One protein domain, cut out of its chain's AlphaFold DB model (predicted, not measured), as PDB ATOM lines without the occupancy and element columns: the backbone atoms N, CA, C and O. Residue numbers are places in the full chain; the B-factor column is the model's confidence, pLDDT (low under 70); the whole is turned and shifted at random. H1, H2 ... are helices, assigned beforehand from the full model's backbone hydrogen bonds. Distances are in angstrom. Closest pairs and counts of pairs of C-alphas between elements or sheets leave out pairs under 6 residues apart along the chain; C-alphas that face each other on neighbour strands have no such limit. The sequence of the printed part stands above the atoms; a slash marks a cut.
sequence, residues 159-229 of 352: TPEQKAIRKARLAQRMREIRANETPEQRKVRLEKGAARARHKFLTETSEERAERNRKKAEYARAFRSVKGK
ATOM      1  N   THR A 159     142.749 165.145 152.818       98.69
ATOM      2  CA  THR A 159     143.102 164.032 153.710       98.69
ATOM      3  C   THR A 159     142.856 162.679 153.016       98.69
ATOM      4  O   THR A 159     142.060 162.597 152.066       98.69
ATOM      5  N   PRO A 160     143.498 161.580 153.461       98.44
ATOM      6  CA  PRO A 160     143.257 160.247 152.901       98.44
ATOM      7  C   PRO A 160     141.776 159.840 152.914       98.44
ATOM      8  O   PRO A 160     141.281 159.289 151.928       98.44
ATOM      9  N   GLU A 161     141.056 160.186 153.981       98.38
ATOM     10  CA  GLU A 161     139.622 159.933 154.129       98.38
ATOM     11  C   GLU A 161     138.786 160.732 153.116       98.38
ATOM     12  O   GLU A 161     137.996 160.158 152.364       98.38
ATOM     13  N   GLN A 162     139.022 162.042 152.989       98.50
ATOM     14  CA  GLN A 162     138.337 162.884 151.999       98.50
ATOM     15  C   GLN A 162     138.570 162.382 150.568       98.50
ATOM     16  O   GLN A 162     137.649 162.342 149.741       98.50
ATOM     17  N   LYS A 163     139.797 161.944 150.268       98.44
ATOM     18  CA  LYS A 163     140.158 161.344 148.979       98.44
ATOM     19  C   LYS A 163     139.417 160.026 148.742       98.44
ATOM     20  O   LYS A 163     138.987 159.785 147.606       98.44
ATOM     21  N   ALA A 164     139.259 159.189 149.768       98.50
ATOM     22  CA  ALA A 164     138.491 157.948 149.696       98.50
ATOM     23  C   ALA A 164     137.006 158.233 149.423       98.50
ATOM     24  O   ALA A 164     136.469 157.717 148.442       98.50
ATOM     25  N   ILE A 165     136.389 159.151 150.175       98.50
ATOM     26  CA  ILE A 165     134.997 159.588 149.969       98.50
ATOM     27  C   ILE A 165     134.803 160.128 148.547       98.50
ATOM     28  O   ILE A 165     133.867 159.738 147.843       98.50
ATOM     29  N   ARG A 166     135.710 160.989 148.063       98.44
ATOM     30  CA  ARG A 166     135.638 161.529 146.698       98.44
ATOM     31  C   ARG A 166     135.729 160.431 145.638       98.44
ATOM     32  O   ARG A 166     135.003 160.488 144.644       98.44
ATOM     33  N   LYS A 167     136.624 159.450 145.811       98.44
ATOM     34  CA  LYS A 167     136.742 158.302 144.897       98.44
ATOM     35  C   LYS A 167     135.497 157.414 144.941       98.44
ATOM     36  O   LYS A 167     135.042 157.008 143.875       98.44
ATOM     37  N   ALA A 168     134.932 157.167 146.121       98.50
ATOM     38  CA  ALA A 168     133.713 156.383 146.294       98.50
ATOM     39  C   ALA A 168     132.517 157.045 145.592       98.50
ATOM     40  O   ALA A 168     131.897 156.423 144.730       98.50
ATOM     41  N   ARG A 169     132.279 158.342 145.838       98.50
ATOM     42  CA  ARG A 169     131.225 159.121 145.155       98.50
ATOM     43  C   ARG A 169     131.411 159.142 143.636       98.50
ATOM     44  O   ARG A 169     130.448 159.017 142.885       98.50
ATOM     45  N   LEU A 170     132.656 159.272 143.161       98.56
ATOM     46  CA  LEU A 170     132.954 159.204 141.729       98.56
ATOM     47  C   LEU A 170     132.637 157.817 141.151       98.56
ATOM     48  O   LEU A 170     132.040 157.734 140.080       98.56
ATOM     49  N   ALA A 171     133.021 156.742 141.841       98.50
ATOM     50  CA  ALA A 171     132.741 155.377 141.410       98.50
ATOM     51  C   ALA A 171     131.233 155.104 141.353       98.50
ATOM     52  O   ALA A 171     130.771 154.549 140.359       98.50
ATOM     53  N   GLN A 172     130.472 155.547 142.358       98.44
ATOM     54  CA  GLN A 172     129.014 155.442 142.384       98.44
ATOM     55  C   GLN A 172     128.381 156.148 141.180       98.44
ATOM     56  O   GLN A 172     127.699 155.502 140.388       98.44
ATOM     57  N   ARG A 173     128.710 157.425 140.951       98.50
ATOM     58  CA  ARG A 173     128.197 158.175 139.794       98.50
ATOM     59  C   ARG A 173     128.536 157.493 138.463       98.50
ATOM     60  O   ARG A 173     127.738 157.499 137.533       98.50
ATOM     61  N   MET A 174     129.727 156.899 138.346       98.38
ATOM     62  CA  MET A 174     130.107 156.143 137.146       98.38
ATOM     63  C   MET A 174     129.310 154.842 136.982       98.38
ATOM     64  O   MET A 174     129.108 154.425 135.844       98.38
ATOM     65  N   ARG A 175     128.878 154.191 138.071       98.19
ATOM     66  CA  ARG A 175     127.977 153.029 138.006       98.19
ATOM     67  C   ARG A 175     126.592 153.455 137.536       98.19
ATOM     68  O   ARG A 175     126.101 152.870 136.583       98.19
ATOM     69  N   GLU A 176     126.030 154.508 138.125       98.31
ATOM     70  CA  GLU A 176     124.713 155.053 137.757       98.31
ATOM     71  C   GLU A 176     124.654 155.444 136.273       98.31
ATOM     72  O   GLU A 176     123.759 155.015 135.550       98.31
ATOM     73  N   ILE A 177     125.665 156.171 135.774       98.12
ATOM     74  CA  ILE A 177     125.746 156.544 134.350       98.12
ATOM     75  C   ILE A 177     125.801 155.310 133.438       98.12
ATOM     76  O   ILE A 177     125.222 155.332 132.360       98.12
ATOM     77  N   ARG A 178     126.504 154.242 133.840       97.88
ATOM     78  CA  ARG A 178     126.605 153.009 133.038       97.88
ATOM     79  C   ARG A 178     125.344 152.151 133.108       97.88
ATOM     80  O   ARG A 178     125.052 151.471 132.135       97.88
ATOM     81  N   ALA A 179     124.647 152.147 134.242       98.00
ATOM     82  CA  ALA A 179     123.392 151.420 134.406       98.00
ATOM     83  C   ALA A 179     122.286 152.021 133.527       98.00
ATOM     84  O   ALA A 179     121.527 151.282 132.912       98.00
ATOM     85  N   ASN A 180     122.271 153.351 133.399       98.12
ATOM     86  CA  ASN A 180     121.304 154.091 132.583       98.12
ATOM     87  C   ASN A 180     121.764 154.307 131.124       98.12
ATOM     88  O   ASN A 180     121.185 155.119 130.408       98.12
ATOM     89  N   GLU A 181     122.836 153.639 130.687       97.88
ATOM     90  CA  GLU A 181     123.411 153.803 129.348       97.88
ATOM     91  C   GLU A 181     122.564 153.064 128.299       97.88
ATOM     92  O   GLU A 181     122.296 151.870 128.451       97.88
ATOM     93  N   THR A 182     122.188 153.732 127.201       98.56
ATOM     94  CA  THR A 182     121.507 153.040 126.086       98.56
ATOM     95  C   THR A 182     122.472 152.091 125.353       98.56
ATOM     96  O   THR A 182     123.695 152.290 125.400       98.56
ATOM     97  N   PRO A 183     121.983 151.066 124.628       98.25
ATOM     98  CA  PRO A 183     122.843 150.162 123.858       98.25
ATOM     99  C   PRO A 183     123.783 150.886 122.878       98.25
ATOM    100  O   PRO A 183     124.954 150.520 122.740       98.25
ATOM    101  N   GLU A 184     123.309 151.960 122.248       98.06
ATOM    102  CA  GLU A 184     124.069 152.792 121.312       98.06
ATOM    103  C   GLU A 184     125.170 153.568 122.040       98.06
ATOM    104  O   GLU A 184     126.329 153.556 121.616       98.06
ATOM    105  N   GLN A 185     124.842 154.194 123.175       98.31
ATOM    106  CA  GLN A 185     125.821 154.894 124.011       98.31
ATOM    107  C   GLN A 185     126.909 153.931 124.502       98.31
ATOM    108  O   GLN A 185     128.102 154.242 124.414       98.31
ATOM    109  N   ARG A 186     126.513 152.717 124.907       98.19
ATOM    110  CA  ARG A 186     127.426 151.647 125.320       98.19
ATOM    111  C   ARG A 186     128.357 151.236 124.193       98.19
ATOM    112  O   ARG A 186     129.563 151.111 124.429       98.19
ATOM    113  N   LYS A 187     127.835 151.059 122.976       98.44
ATOM    114  CA  LYS A 187     128.645 150.755 121.789       98.44
ATOM    115  C   LYS A 187     129.688 151.847 121.555       98.44
ATOM    116  O   LYS A 187     130.875 151.537 121.495       98.44
ATOM    117  N   VAL A 188     129.275 153.115 121.553       98.44
ATOM    118  CA  VAL A 188     130.181 154.265 121.380       98.44
ATOM    119  C   VAL A 188     131.240 154.324 122.489       98.44
ATOM    120  O   VAL A 188     132.415 154.581 122.220       98.44
ATOM    121  N   ARG A 189     130.872 154.077 123.751       98.06
ATOM    122  CA  ARG A 189     131.823 154.067 124.874       98.06
ATOM    123  C   ARG A 189     132.852 152.946 124.741       98.06
ATOM    124  O   ARG A 189     134.038 153.191 124.991       98.06
ATOM    125  N   LEU A 190     132.418 151.735 124.386       98.06
ATOM    126  CA  LEU A 190     133.300 150.584 124.174       98.06
ATOM    127  C   LEU A 190     134.225 150.809 122.979       98.06
ATOM    128  O   LEU A 190     135.426 150.582 123.100       98.06
ATOM    129  N   GLU A 191     133.704 151.343 121.878       98.31
ATOM    130  CA  GLU A 191     134.486 151.686 120.693       98.31
ATOM    131  C   GLU A 191     135.544 152.756 120.996       98.31
ATOM    132  O   GLU A 191     136.721 152.558 120.693       98.31
ATOM    133  N   LYS A 192     135.179 153.837 121.701       98.25
ATOM    134  CA  LYS A 192     136.140 154.845 122.190       98.25
ATOM    135  C   LYS A 192     137.183 154.232 123.128       98.25
ATOM    136  O   LYS A 192     138.346 154.633 123.111       98.25
ATOM    137  N   GLY A 193     136.781 153.273 123.964       98.25
ATOM    138  CA  GLY A 193     137.688 152.501 124.817       98.25
ATOM    139  C   GLY A 193     138.700 151.689 124.006       98.25
ATOM    140  O   GLY A 193     139.900 151.793 124.256       98.25
ATOM    141  N   ALA A 194     138.225 150.951 123.003       98.19
ATOM    142  CA  ALA A 194     139.053 150.152 122.107       98.19
ATOM    143  C   ALA A 194     139.991 151.025 121.259       98.19
ATOM    144  O   ALA A 194     141.169 150.709 121.139       98.19
ATOM    145  N   ALA A 195     139.512 152.156 120.735       98.12
ATOM    146  CA  ALA A 195     140.328 153.107 119.984       98.12
ATOM    147  C   ALA A 195     141.486 153.667 120.828       98.12
ATOM    148  O   ALA A 195     142.630 153.659 120.377       98.12
ATOM    149  N   ARG A 196     141.221 154.065 122.083       97.44
ATOM    150  CA  ARG A 196     142.278 154.497 123.015       97.44
ATOM    151  C   ARG A 196     143.283 153.382 123.312       97.44
ATOM    152  O   ARG A 196     144.476 153.657 123.389       97.44
ATOM    153  N   ALA A 197     142.822 152.139 123.463       97.12
ATOM    154  CA  ALA A 197     143.707 150.996 123.677       97.12
ATOM    155  C   ALA A 197     144.601 150.724 122.454       97.12
ATOM    156  O   ALA A 197     145.807 150.559 122.616       97.12
ATOM    157  N   ARG A 198     144.038 150.762 121.237       96.94
ATOM    158  CA  ARG A 198     144.793 150.637 119.979       96.94
ATOM    159  C   ARG A 198     145.866 151.716 119.858       96.94
ATOM    160  O   ARG A 198     147.018 151.391 119.603       96.94
ATOM    161  N   HIS A 199     145.507 152.975 120.112       97.56
ATOM    162  CA  HIS A 199     146.466 154.081 120.090       97.56
ATOM    163  C   HIS A 199     147.592 153.882 121.113       97.56
ATOM    164  O   HIS A 199     148.759 154.102 120.796       97.56
ATOM    165  N   LYS A 200     147.268 153.419 122.329       96.56
ATOM    166  CA  LYS A 200     148.279 153.116 123.349       96.56
ATOM    167  C   LYS A 200     149.248 152.024 122.885       96.56
ATOM    168  O   LYS A 200     150.442 152.193 123.059       96.56
ATOM    169  N   PHE A 201     148.765 150.940 122.276       95.00
ATOM    170  CA  PHE A 201     149.645 149.882 121.758       95.00
ATOM    171  C   PHE A 201     150.484 150.322 120.557       95.00
ATOM    172  O   PHE A 201     151.586 149.820 120.372       95.00
ATOM    173  N   LEU A 202     149.976 151.250 119.747       97.06
ATOM    174  CA  LEU A 202     150.727 151.800 118.622       97.06
ATOM    175  C   LEU A 202     151.871 152.713 119.085       97.06
ATOM    176  O   LEU A 202     152.938 152.708 118.486       97.06
ATOM    177  N   THR A 203     151.641 153.482 120.151       96.88
ATOM    178  CA  THR A 203     152.589 154.482 120.674       96.88
ATOM    179  C   THR A 203     153.468 153.969 121.817       96.88
ATOM    180  O   THR A 203     154.309 154.718 122.304       96.88
ATOM    181  N   GLU A 204     153.298 152.714 122.248       96.94
ATOM    182  CA  GLU A 204     154.102 152.137 123.332       96.94
ATOM    183  C   GLU A 204     155.565 151.954 122.907       96.94
ATOM    184  O   GLU A 204     155.873 151.480 121.804       96.94
ATOM    185  N   THR A 205     156.469 152.287 123.821       98.12
ATOM    186  CA  THR A 205     157.902 152.023 123.669       98.12
ATOM    187  C   THR A 205     158.199 150.519 123.754       98.12
ATOM    188  O   THR A 205     157.376 149.718 124.214       98.12
ATOM    189  N   SER A 206     159.392 150.101 123.311       96.88
ATOM    190  CA  SER A 206     159.809 148.689 123.387       96.88
ATOM    191  C   SER A 206     159.820 148.163 124.831       96.88
ATOM    192  O   SER A 206     159.356 147.053 125.097       96.88
ATOM    193  N   GLU A 207     160.269 148.988 125.778       96.50
ATOM    194  CA  GLU A 207     160.303 148.651 127.203       96.50
ATOM    195  C   GLU A 207     158.894 148.481 127.784       96.50
ATOM    196  O   GLU A 207     158.595 147.460 128.406       96.50
ATOM    197  N   GLU A 208     157.981 149.417 127.504       97.25
ATOM    198  CA  GLU A 208     156.582 149.317 127.940       97.25
ATOM    199  C   GLU A 208     155.886 148.077 127.359       97.25
ATOM    200  O   GLU A 208     155.095 147.418 128.047       97.25
ATOM    201  N   ARG A 209     156.199 147.719 126.107       96.75
ATOM    202  CA  ARG A 209     155.706 146.499 125.458       96.75
ATOM    203  C   ARG A 209     156.216 145.243 126.155       96.75
ATOM    204  O   ARG A 209     155.426 144.328 126.412       96.75
ATOM    205  N   ALA A 210     157.511 145.189 126.460       97.38
ATOM    206  CA  ALA A 210     158.119 144.078 127.182       97.38
ATOM    207  C   ALA A 210     157.494 143.925 128.575       97.38
ATOM    208  O   ALA A 210     157.085 142.823 128.945       97.38
ATOM    209  N   GLU A 211     157.304 145.023 129.311       97.06
ATOM    210  CA  GLU A 211     156.661 144.987 130.625       97.06
ATOM    211  C   GLU A 211     155.186 144.572 130.545       97.06
ATOM    212  O   GLU A 211     154.718 143.760 131.350       97.06
ATOM    213  N   ARG A 212     154.437 145.058 129.547       96.69
ATOM    214  CA  ARG A 212     153.057 144.616 129.296       96.69
ATOM    215  C   ARG A 212     152.999 143.111 129.033       96.69
ATOM    216  O   ARG A 212     152.130 142.429 129.580       96.69
ATOM    217  N   ASN A 213     153.900 142.591 128.202       97.19
ATOM    218  CA  ASN A 213     153.981 141.163 127.907       97.19
ATOM    219  C   ASN A 213     154.385 140.353 129.149       97.19
ATOM    220  O   ASN A 213     153.779 139.309 129.399       97.19
ATOM    221  N   ARG A 214     155.311 140.863 129.972       97.50
ATOM    222  CA  ARG A 214     155.694 140.265 131.259       97.50
ATOM    223  C   ARG A 214     154.494 140.155 132.200       97.50
ATOM    224  O   ARG A 214     154.161 139.053 132.623       97.50
ATOM    225  N   LYS A 215     153.765 141.254 132.427       97.50
ATOM    226  CA  LYS A 215     152.543 141.274 133.257       97.50
ATOM    227  C   LYS A 215     151.469 140.324 132.728       97.50
ATOM    228  O   LYS A 215     150.807 139.638 133.502       97.50
ATOM    229  N   LYS A 216     151.303 140.241 131.402       96.88
ATOM    230  CA  LYS A 216     150.372 139.288 130.774       96.88
ATOM    231  C   LYS A 216     150.788 137.834 131.038       96.88
ATOM    232  O   LYS A 216     149.926 137.004 131.323       96.88
ATOM    233  N   ALA A 217     152.082 137.525 130.965       96.75
ATOM    234  CA  ALA A 217     152.611 136.196 131.262       96.75
ATOM    235  C   ALA A 217     152.473 135.838 132.753       96.75
ATOM    236  O   ALA A 217     152.032 134.733 133.066       96.75
ATOM    237  N   GLU A 218     152.779 136.768 133.660       95.75
ATOM    238  CA  GLU A 218     152.578 136.623 135.110       95.75
ATOM    239  C   GLU A 218     151.109 136.343 135.442       95.75
ATOM    240  O   GLU A 218     150.810 135.367 136.129       95.75
ATOM    241  N   TYR A 219     150.180 137.118 134.875       95.31
ATOM    242  CA  TYR A 219     148.747 136.875 135.032       95.31
ATOM    243  C   TYR A 219     148.345 135.481 134.529       95.31
ATOM    244  O   TYR A 219     147.626 134.753 135.211       95.31
ATOM    245  N   ALA A 220     148.847 135.061 133.362       94.50
ATOM    246  CA  ALA A 220     148.568 133.731 132.821       94.50
ATOM    247  C   ALA A 220     149.159 132.593 133.678       94.50
ATOM    248  O   ALA A 220     148.604 131.492 133.695       94.50
ATOM    249  N   ARG A 221     150.279 132.823 134.377       92.69
ATOM    250  CA  ARG A 221     150.837 131.879 135.362       92.69
ATOM    251  C   ARG A 221     149.963 131.826 136.612       92.69
ATOM    252  O   ARG A 221     149.567 130.736 137.010       92.69
ATOM    253  N   ALA A 222     149.603 132.981 137.173       92.50
ATOM    254  CA  ALA A 222     148.740 133.076 138.347       92.50
ATOM    255  C   ALA A 222     147.387 132.389 138.104       92.50
ATOM    256  O   ALA A 222     146.993 131.517 138.875       92.50
ATOM    257  N   PHE A 223     146.729 132.684 136.980       89.75
ATOM    258  CA  PHE A 223     145.454 132.067 136.609       89.75
ATOM    259  C   PHE A 223     145.557 130.538 136.489       89.75
ATOM    260  O   PHE A 223     144.721 129.815 137.031       89.75
ATOM    261  N   ARG A 224     146.615 130.026 135.841       88.56
ATOM    262  CA  ARG A 224     146.871 128.578 135.754       88.56
ATOM    263  C   ARG A 224     147.166 127.951 137.115       88.56
ATOM    264  O   ARG A 224     146.688 126.857 137.373       88.56
ATOM    265  N   SER A 225     147.884 128.648 137.994       84.88
ATOM    266  CA  SER A 225     148.194 128.159 139.343       84.88
ATOM    267  C   SER A 225     146.960 128.064 140.245       84.88
ATOM    268  O   SER A 225     146.866 127.148 141.049       84.88
ATOM    269  N   VAL A 226     145.993 128.974 140.086       78.06
ATOM    270  CA  VAL A 226     144.722 128.937 140.823       78.06
ATOM    271  C   VAL A 226     143.828 127.827 140.272       78.06
ATOM    272  O   VAL A 226     143.260 127.059 141.041       78.06
ATOM    273  N   LYS A 227     143.760 127.677 138.941       69.38
ATOM    274  CA  LYS A 227     142.980 126.608 138.303       69.38
ATOM    275  C   LYS A 227     143.571 125.210 138.538       69.38
ATOM    276  O   LYS A 227     142.812 124.262 138.653       69.38
ATOM    277  N   GLY A 228     144.893 125.082 138.647       60.31
ATOM    278  CA  GLY A 228     145.577 123.814 138.931       60.31
ATOM    279  C   GLY A 228     145.505 123.351 140.391       60.31
ATOM    280  O   GLY A 228     145.862 122.212 140.667       60.31
ATOM    281  N   LYS A 229     145.050 124.202 141.323       59.66
ATOM    282  CA  LYS A 229     144.840 123.846 142.741       59.66
ATOM    283  C   LYS A 229     143.434 123.314 143.044       59.66
ATOM    284  O   LYS A 229     143.237 122.763 144.119       59.66
TER     285      LYS A 229
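This is residues 159 to 229 of the 352 residues of an uncharacterized protein of Culex quinquefasciatus (UniProt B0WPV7). Three long helices are joined end to end into an open frame: H2 is the base, and H1 and H3 rise from its two ends as arms, with a corner at each end and an empty middle. The arms, H1 and H3, stand apart, so that the three make a U with its arms turned askew rather than a bundle. The printed part has 71 residues with three named helices, in the order H1, H2, H3, and no named strand; the class is all helix. The whole is extended, with a radius of gyration of the C-alphas of 17.8 A, and the C-alphas span 35 by 32 by 30 A along their three main axes.

The printed part begins at Thr 159, one residue before H1. H1 is residues 160 to 179, 28.5 A from first to last C-alpha; it begins at C-alpha 160 at (143.257, 160.247, 152.901). H2 is residues 183 to 203, 30.2 A long, and begins at C-alpha 183 at (122.843, 150.162, 123.858). H3 is residues 206 to 227, 31.5 A long, the longest helix by residues with 22, and ends at C-alpha 227 at (142.980, 126.608, 138.303).

H1 and H2 are close but not clearly touching; their closest C-alphas, those of Arg 178 and Arg 186, are 7.9 A apart. Their lines stand at a steep tilt of 57 degrees, and they run opposite ways. H2 and H3 are also close but not clearly touching, and their closest C-alphas, those of Phe 201 and Arg 209, are 7.9 A apart. These two stand at a steep tilt of 58 degrees and run opposite ways. The centres are 22.4 A apart for H1 and H2, and 22.6 A apart for H2 and H3. H1 and H3 are apart. In H1, H2 and H3 every O i to N i+4 pair is within hydrogen-bond range.

The two C-alphas farthest apart are those of Thr 159 and Gly 228, at 42.9 A. The printed part runs from residue 159 to residue 229 and has no cut. The link from H1 to H2, with 3 residues, and the link from H2 to H3, with 2 residues, are tight, and there is no long link. Three stretches stand free: residues 159 to 177, of which 160 to 177 belong to H1; residues 190 to 200 of H2; and residues 213 to 229, of which 213 to 227 belong to H3. The mean pLDDT of the printed part is 95.4, and the model's confidence is low, under 70, at residues 227 to 229.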